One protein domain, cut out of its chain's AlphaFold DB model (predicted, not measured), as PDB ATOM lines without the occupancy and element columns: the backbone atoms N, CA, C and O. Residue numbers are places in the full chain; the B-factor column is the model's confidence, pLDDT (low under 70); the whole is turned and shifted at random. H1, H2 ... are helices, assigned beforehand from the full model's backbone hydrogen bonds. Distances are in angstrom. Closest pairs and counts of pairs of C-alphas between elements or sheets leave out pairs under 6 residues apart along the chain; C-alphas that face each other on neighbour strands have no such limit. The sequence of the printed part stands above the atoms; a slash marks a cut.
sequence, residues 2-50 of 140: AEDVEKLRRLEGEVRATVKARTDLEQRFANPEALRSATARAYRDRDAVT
ATOM      1  N   ALA A   2     343.585 306.212 178.405       62.75
ATOM      2  CA  ALA A   2     343.514 307.686 178.469       62.75
ATOM      3  C   ALA A   2     343.331 308.222 179.908       62.75
ATOM      4  O   ALA A   2     344.012 309.158 180.315       62.75
ATOM      5  N   GLU A   3     342.488 307.556 180.698       67.94
ATOM      6  CA  GLU A   3     342.207 307.897 182.101       67.94
ATOM      7  C   GLU A   3     343.438 307.730 183.015       67.94
ATOM      8  O   GLU A   3     343.706 308.558 183.885       67.94
ATOM      9  N   ASP A   4     344.266 306.712 182.755       69.94
ATOM     10  CA  ASP A   4     345.512 306.472 183.498       69.94
ATOM     11  C   ASP A   4     346.557 307.571 183.244       69.94
ATOM     12  O   ASP A   4     347.298 307.960 184.148       69.94
ATOM     13  N   VAL A   5     346.587 308.120 182.025       78.88
ATOM     14  CA  VAL A   5     347.496 309.209 181.634       78.88
ATOM     15  C   VAL A   5     347.070 310.538 182.260       78.88
ATOM     16  O   VAL A   5     347.924 311.310 182.700       78.88
ATOM     17  N   GLU A   6     345.769 310.809 182.362       79.62
ATOM     18  CA  GLU A   6     345.261 311.990 183.072       79.62
ATOM     19  C   GLU A   6     345.533 311.912 184.576       79.62
ATOM     20  O   GLU A   6     345.981 312.890 185.182       79.62
ATOM     21  N   LYS A   7     345.348 310.729 185.171       78.50
ATOM     22  CA  LYS A   7     345.652 310.491 186.585       78.50
ATOM     23  C   LYS A   7     347.140 310.665 186.890       78.50
ATOM     24  O   LYS A   7     347.479 311.285 187.896       78.50
ATOM     25  N   LEU A   8     348.025 310.189 186.013       84.06
ATOM     26  CA  LEU A   8     349.471 310.394 186.143       84.06
ATOM     27  C   LEU A   8     349.854 311.875 186.068       84.06
ATOM     28  O   LEU A   8     350.572 312.355 186.939       84.06
ATOM     29  N   ARG A   9     349.316 312.630 185.103       85.00
ATOM     30  CA  ARG A   9     349.581 314.079 184.990       85.00
ATOM     31  C   ARG A   9     349.107 314.858 186.214       85.00
ATOM     32  O   ARG A   9     349.779 315.792 186.650       85.00
ATOM     33  N   ARG A  10     347.964 314.471 186.782       87.19
ATOM     34  CA  ARG A  10     347.458 315.058 188.024       87.19
ATOM     35  C   ARG A  10     348.400 314.778 189.196       87.19
ATOM     36  O   ARG A  10     348.774 315.715 189.896       87.19
ATOM     37  N   LEU A  11     348.813 313.524 189.374       84.81
ATOM     38  CA  LEU A  11     349.737 313.128 190.442       84.81
ATOM     39  C   LEU A  11     351.106 313.808 190.296       84.81
ATOM     40  O   LEU A  11     351.668 314.266 191.285       84.81
ATOM     41  N   GLU A  12     351.620 313.960 189.075       88.31
ATOM     42  CA  GLU A  12     352.846 314.726 188.814       88.31
ATOM     43  C   GLU A  12     352.705 316.207 189.197       88.31
ATOM     44  O   GLU A  12     353.640 316.802 189.743       88.31
ATOM     45  N   GLY A  13     351.537 316.806 188.944       89.06
ATOM     46  CA  GLY A  13     351.214 318.165 189.376       89.06
ATOM     47  C   GLY A  13     351.169 318.302 190.899       89.06
ATOM     48  O   GLY A  13     351.766 319.228 191.451       89.06
ATOM     49  N   GLU A  14     350.523 317.353 191.578       85.75
ATOM     50  CA  GLU A  14     350.435 317.301 193.041       85.75
ATOM     51  C   GLU A  14     351.830 317.143 193.671       85.75
ATOM     52  O   GLU A  14     352.200 317.929 194.540       85.75
ATOM     53  N   VAL A  15     352.667 316.235 193.153       84.50
ATOM     54  CA  VAL A  15     354.050 316.042 193.626       84.50
ATOM     55  C   VAL A  15     354.887 317.310 193.452       84.50
ATOM     56  O   VAL A  15     355.590 317.716 194.380       84.50
ATOM     57  N   ARG A  16     354.801 317.984 192.297       87.88
ATOM     58  CA  ARG A  16     355.526 319.247 192.074       87.88
ATOM     59  C   ARG A  16     355.075 320.344 193.035       87.88
ATOM     60  O   ARG A  16     355.916 321.091 193.535       87.88
ATOM     61  N   ALA A  17     353.776 320.432 193.321       85.94
ATOM     62  CA  ALA A  17     353.243 321.385 194.290       85.94
ATOM     63  C   ALA A  17     353.754 321.095 195.712       85.94
ATOM     64  O   ALA A  17     354.180 322.018 196.409       85.94
ATOM     65  N   THR A  18     353.793 319.824 196.121       80.62
ATOM     66  CA  THR A  18     354.305 319.415 197.438       80.62
ATOM     67  C   THR A  18     355.803 319.677 197.585       80.62
ATOM     68  O   THR A  18     356.232 320.190 198.617       80.62
ATOM     69  N   VAL A  19     356.606 319.388 196.553       79.94
ATOM     70  CA  VAL A  19     358.051 319.673 196.562       79.94
ATOM     71  C   VAL A  19     358.301 321.173 196.691       79.94
ATOM     72  O   VAL A  19     359.095 321.580 197.534       79.94
ATOM     73  N   LYS A  20     357.571 322.005 195.936       82.94
ATOM     74  CA  LYS A  20     357.683 323.465 196.037       82.94
ATOM     75  C   LYS A  20     357.331 323.973 197.439       82.94
ATOM     76  O   LYS A  20     358.097 324.736 198.014       82.94
ATOM     77  N   ALA A  21     356.225 323.500 198.015       75.94
ATOM     78  CA  ALA A  21     355.819 323.878 199.370       75.94
ATOM     79  C   ALA A  21     356.866 323.479 200.424       75.94
ATOM     80  O   ALA A  21     357.149 324.250 201.341       75.94
ATOM     81  N   ARG A  22     357.481 322.298 200.274       74.31
ATOM     82  CA  ARG A  22     358.573 321.846 201.142       74.31
ATOM     83  C   ARG A  22     359.797 322.755 201.020       74.31
ATOM     84  O   ARG A  22     360.318 323.186 202.044       74.31
ATOM     85  N   THR A  23     360.232 323.077 199.804       76.50
ATOM     86  CA  THR A  23     361.394 323.948 199.573       76.50
ATOM     87  C   THR A  23     361.158 325.368 200.093       76.50
ATOM     88  O   THR A  23     362.054 325.948 200.701       76.50
ATOM     89  N   ASP A  24     359.947 325.908 199.936       75.50
ATOM     90  CA  ASP A  24     359.574 327.226 200.465       75.50
ATOM     91  C   ASP A  24     359.615 327.254 202.004       75.50
ATOM     92  O   ASP A  24     360.048 328.240 202.606       75.50
ATOM     93  N   LEU A  25     359.189 326.169 202.661       70.31
ATOM     94  CA  LEU A  25     359.302 326.023 204.115       70.31
ATOM     95  C   LEU A  25     360.766 325.893 204.546       70.31
ATOM     96  O   LEU A  25     361.203 326.624 205.432       70.31
ATOM     97  N   GLU A  26     361.540 325.025 203.895       68.75
ATOM     98  CA  GLU A  26     362.964 324.829 204.188       68.75
ATOM     99  C   GLU A  26     363.758 326.136 204.031       68.75
ATOM    100  O   GLU A  26     364.558 326.462 204.903       68.75
ATOM    101  N   GLN A  27     363.479 326.953 203.010       67.75
ATOM    102  CA  GLN A  27     364.107 328.271 202.842       67.75
ATOM    103  C   GLN A  27     363.723 329.270 203.942       67.75
ATOM    104  O   GLN A  27     364.570 330.042 204.398       67.75
ATOM    105  N   ARG A  28     362.464 329.263 204.401       64.00
ATOM    106  CA  ARG A  28     362.003 330.142 205.490       64.00
ATOM    107  C   ARG A  28     362.624 329.776 206.836       64.00
ATOM    108  O   ARG A  28     362.920 330.674 207.621       64.00
ATOM    109  N   PHE A  29     362.846 328.487 207.092       59.00
ATOM    110  CA  PHE A  29     363.473 328.003 208.326       59.00
ATOM    111  C   PHE A  29     365.007 327.978 208.272       59.00
ATOM    112  O   PHE A  29     365.644 328.007 209.321       59.00
ATOM    113  N   ALA A  30     365.612 327.991 207.080       61.41
ATOM    114  CA  ALA A  30     367.063 328.072 206.905       61.41
ATOM    115  C   ALA A  30     367.645 329.472 207.171       61.41
ATOM    116  O   ALA A  30     368.859 329.597 207.323       61.41
ATOM    117  N   ASN A  31     366.815 330.524 207.240       62.62
ATOM    118  CA  ASN A  31     367.282 331.879 207.520       62.62
ATOM    119  C   ASN A  31     367.108 332.249 209.014       62.62
ATOM    120  O   ASN A  31     366.016 332.659 209.428       62.62
ATOM    121  N   PRO A  32     368.174 332.185 209.839       64.25
ATOM    122  CA  PRO A  32     368.109 332.535 211.258       64.25
ATOM    123  C   PRO A  32     367.723 334.001 211.508       64.25
ATOM    124  O   PRO A  32     367.304 334.352 212.609       64.25
ATOM    125  N   GLU A  33     367.842 334.891 210.522       67.62
ATOM    126  CA  GLU A  33     367.384 336.280 210.626       67.62
ATOM    127  C   GLU A  33     365.856 336.408 210.532       67.62
ATOM    128  O   GLU A  33     365.255 337.169 211.290       67.62
ATOM    129  N   ALA A  34     365.202 335.599 209.692       65.06
ATOM    130  CA  ALA A  34     363.742 335.553 209.603       65.06
ATOM    131  C   ALA A  34     363.119 335.003 210.896       65.06
ATOM    132  O   ALA A  34     362.139 335.557 211.396       65.06
ATOM    133  N   LEU A  35     363.740 333.979 211.495       63.28
ATOM    134  CA  LEU A  35     363.353 333.456 212.809       63.28
ATOM    135  C   LEU A  35     363.561 334.485 213.929       63.28
ATOM    136  O   LEU A  35     362.679 334.643 214.774       63.28
ATOM    137  N   ARG A  36     364.676 335.230 213.915       67.44
ATOM    138  CA  ARG A  36     364.940 336.328 214.866       67.44
ATOM    139  C   ARG A  36     363.956 337.491 214.712       67.44
ATOM    140  O   ARG A  36     363.491 338.035 215.705       67.44
ATOM    141  N   SER A  37     363.578 337.836 213.484       70.38
ATOM    142  CA  SER A  37     362.559 338.853 213.196       70.38
ATOM    143  C   SER A  37     361.161 338.412 213.646       70.38
ATOM    144  O   SER A  37     360.449 339.182 214.291       70.38
ATOM    145  N   ALA A  38     360.781 337.159 213.379       69.25
ATOM    146  CA  ALA A  38     359.501 336.595 213.802       69.25
ATOM    147  C   ALA A  38     359.391 336.495 215.331       69.25
ATOM    148  O   ALA A  38     358.366 336.869 215.894       69.25
ATOM    149  N   THR A  39     360.462 336.080 216.016       66.31
ATOM    150  CA  THR A  39     360.518 336.087 217.488       66.31
ATOM    151  C   THR A  39     360.501 337.507 218.047       66.31
ATOM    152  O   THR A  39     359.698 337.786 218.929       66.31
ATOM    153  N   ALA A  40     361.281 338.446 217.505       69.44
ATOM    154  CA  ALA A  40     361.237 339.852 217.921       69.44
ATOM    155  C   ALA A  40     359.866 340.511 217.673       69.44
ATOM    156  O   ALA A  40     359.476 341.435 218.386       69.44
ATOM    157  N   ARG A  41     359.122 340.065 216.655       68.06
ATOM    158  CA  ARG A  41     357.736 340.484 216.419       68.06
ATOM    159  C   ARG A  41     356.786 339.866 217.439       68.06
ATOM    160  O   ARG A  41     356.034 340.606 218.046       68.06
ATOM    161  N   ALA A  42     356.891 338.564 217.700       67.94
ATOM    162  CA  ALA A  42     356.097 337.888 218.721       67.94
ATOM    163  C   ALA A  42     356.330 338.468 220.129       67.94
ATOM    164  O   ALA A  42     355.381 338.608 220.892       67.94
ATOM    165  N   TYR A  43     357.565 338.863 220.461       65.44
ATOM    166  CA  TYR A  43     357.868 339.575 221.705       65.44
ATOM    167  C   TYR A  43     357.243 340.971 221.735       65.44
ATOM    168  O   TYR A  43     356.596 341.302 222.718       65.44
ATOM    169  N   ARG A  44     357.343 341.755 220.654       60.84
ATOM    170  CA  ARG A  44     356.669 343.062 220.569       60.84
ATOM    171  C   ARG A  44     355.149 342.954 220.630       60.84
ATOM    172  O   ARG A  44     354.527 343.798 221.255       60.84
ATOM    173  N   ASP A  45     354.564 341.929 220.024       64.62
ATOM    174  CA  ASP A  45     353.124 341.684 220.073       64.62
ATOM    175  C   ASP A  45     352.701 341.223 221.477       64.62
ATOM    176  O   ASP A  45     351.688 341.685 221.988       64.62
ATOM    177  N   ARG A  46     353.508 340.399 222.160       57.09
ATOM    178  CA  ARG A  46     353.312 340.058 223.580       57.09
ATOM    179  C   ARG A  46     353.388 341.298 224.473       57.09
ATOM    180  O   ARG A  46     352.539 341.468 225.343       57.09
ATOM    181  N   ASP A  47     354.365 342.162 224.229       56.62
ATOM    182  CA  ASP A  47     354.568 343.394 224.990       56.62
ATOM    183  C   ASP A  47     353.475 344.438 224.668       56.62
ATOM    184  O   ASP A  47     353.058 345.185 225.549       56.62
ATOM    185  N   ALA A  48     352.929 344.437 223.445       57.03
ATOM    186  CA  ALA A  48     351.759 345.228 223.048       57.03
ATOM    187  C   ALA A  48     350.441 344.686 223.635       57.03
ATOM    188  O   ALA A  48     349.520 345.461 223.896       57.03
ATOM    189  N   VAL A  49     350.345 343.372 223.878       55.88
ATOM    190  CA  VAL A  49     349.226 342.735 224.599       55.88
ATOM    191  C   VAL A  49     349.247 343.096 226.090       55.88
ATOM    192  O   VAL A  49     348.187 343.211 226.705       55.88
ATOM    193  N   THR A  50     350.409 343.398 226.674       58.75
ATOM    194  CA  THR A  50     350.509 344.150 227.939       58.75
ATOM    195  C   THR A  50     350.340 345.651 227.698       58.75
ATOM    196  O   THR A  50     351.264 346.442 227.859       58.75
TER     197      THR A  50
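AT A GLANCE: This is residues 2 to 50 of the 140 residues of an uncharacterized protein of Mycolicibacterium agri (UniProt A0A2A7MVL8). Two helices meet near their ends as an L: the long H1 makes one arm, the shorter H2 the other, and Asn 31 is the single residue at the corner. The arms do not fold back on each other, and residues 2 to 50 stand free. The printed part has 49 residues with two named helices, H1 then H2, and no named strand: all helix. It is extended, with a radius of gyration of the C-alphas of 19.2 A and spans of 61 by 22 by 5 A.

HOW THE PARTS SIT: Begin with H1, residues 2 to 30, then pass the tight link at Asn 31 into H2, residues 32 to 49. The two are close but not clearly touching; look at their closest C-alphas, those of Arg 28 and Ala 34, 7.0 A apart. Their lines are about perpendicular, at 74 degrees. In H1 and H2 every O i to N i+4 pair is within hydrogen-bond range.

IN THESE COORDINATES: Find C-alpha 2 at (343.514, 307.686, 178.469); from there H1 runs 42.2 A to C-alpha 30 at (367.063, 328.072, 206.905). H2 runs 25.3 A from C-alpha 32 to C-alpha 49 at (349.226, 342.735, 224.599).

THE WHOLE: The two C-alphas farthest apart, those of Ala 2 and Thr 50, are 61.9 A apart. The printed part has no cut. In the B-factor column, pLDDT is under 70 at residues 2 to 4, 26 to 36 and 38 to 50.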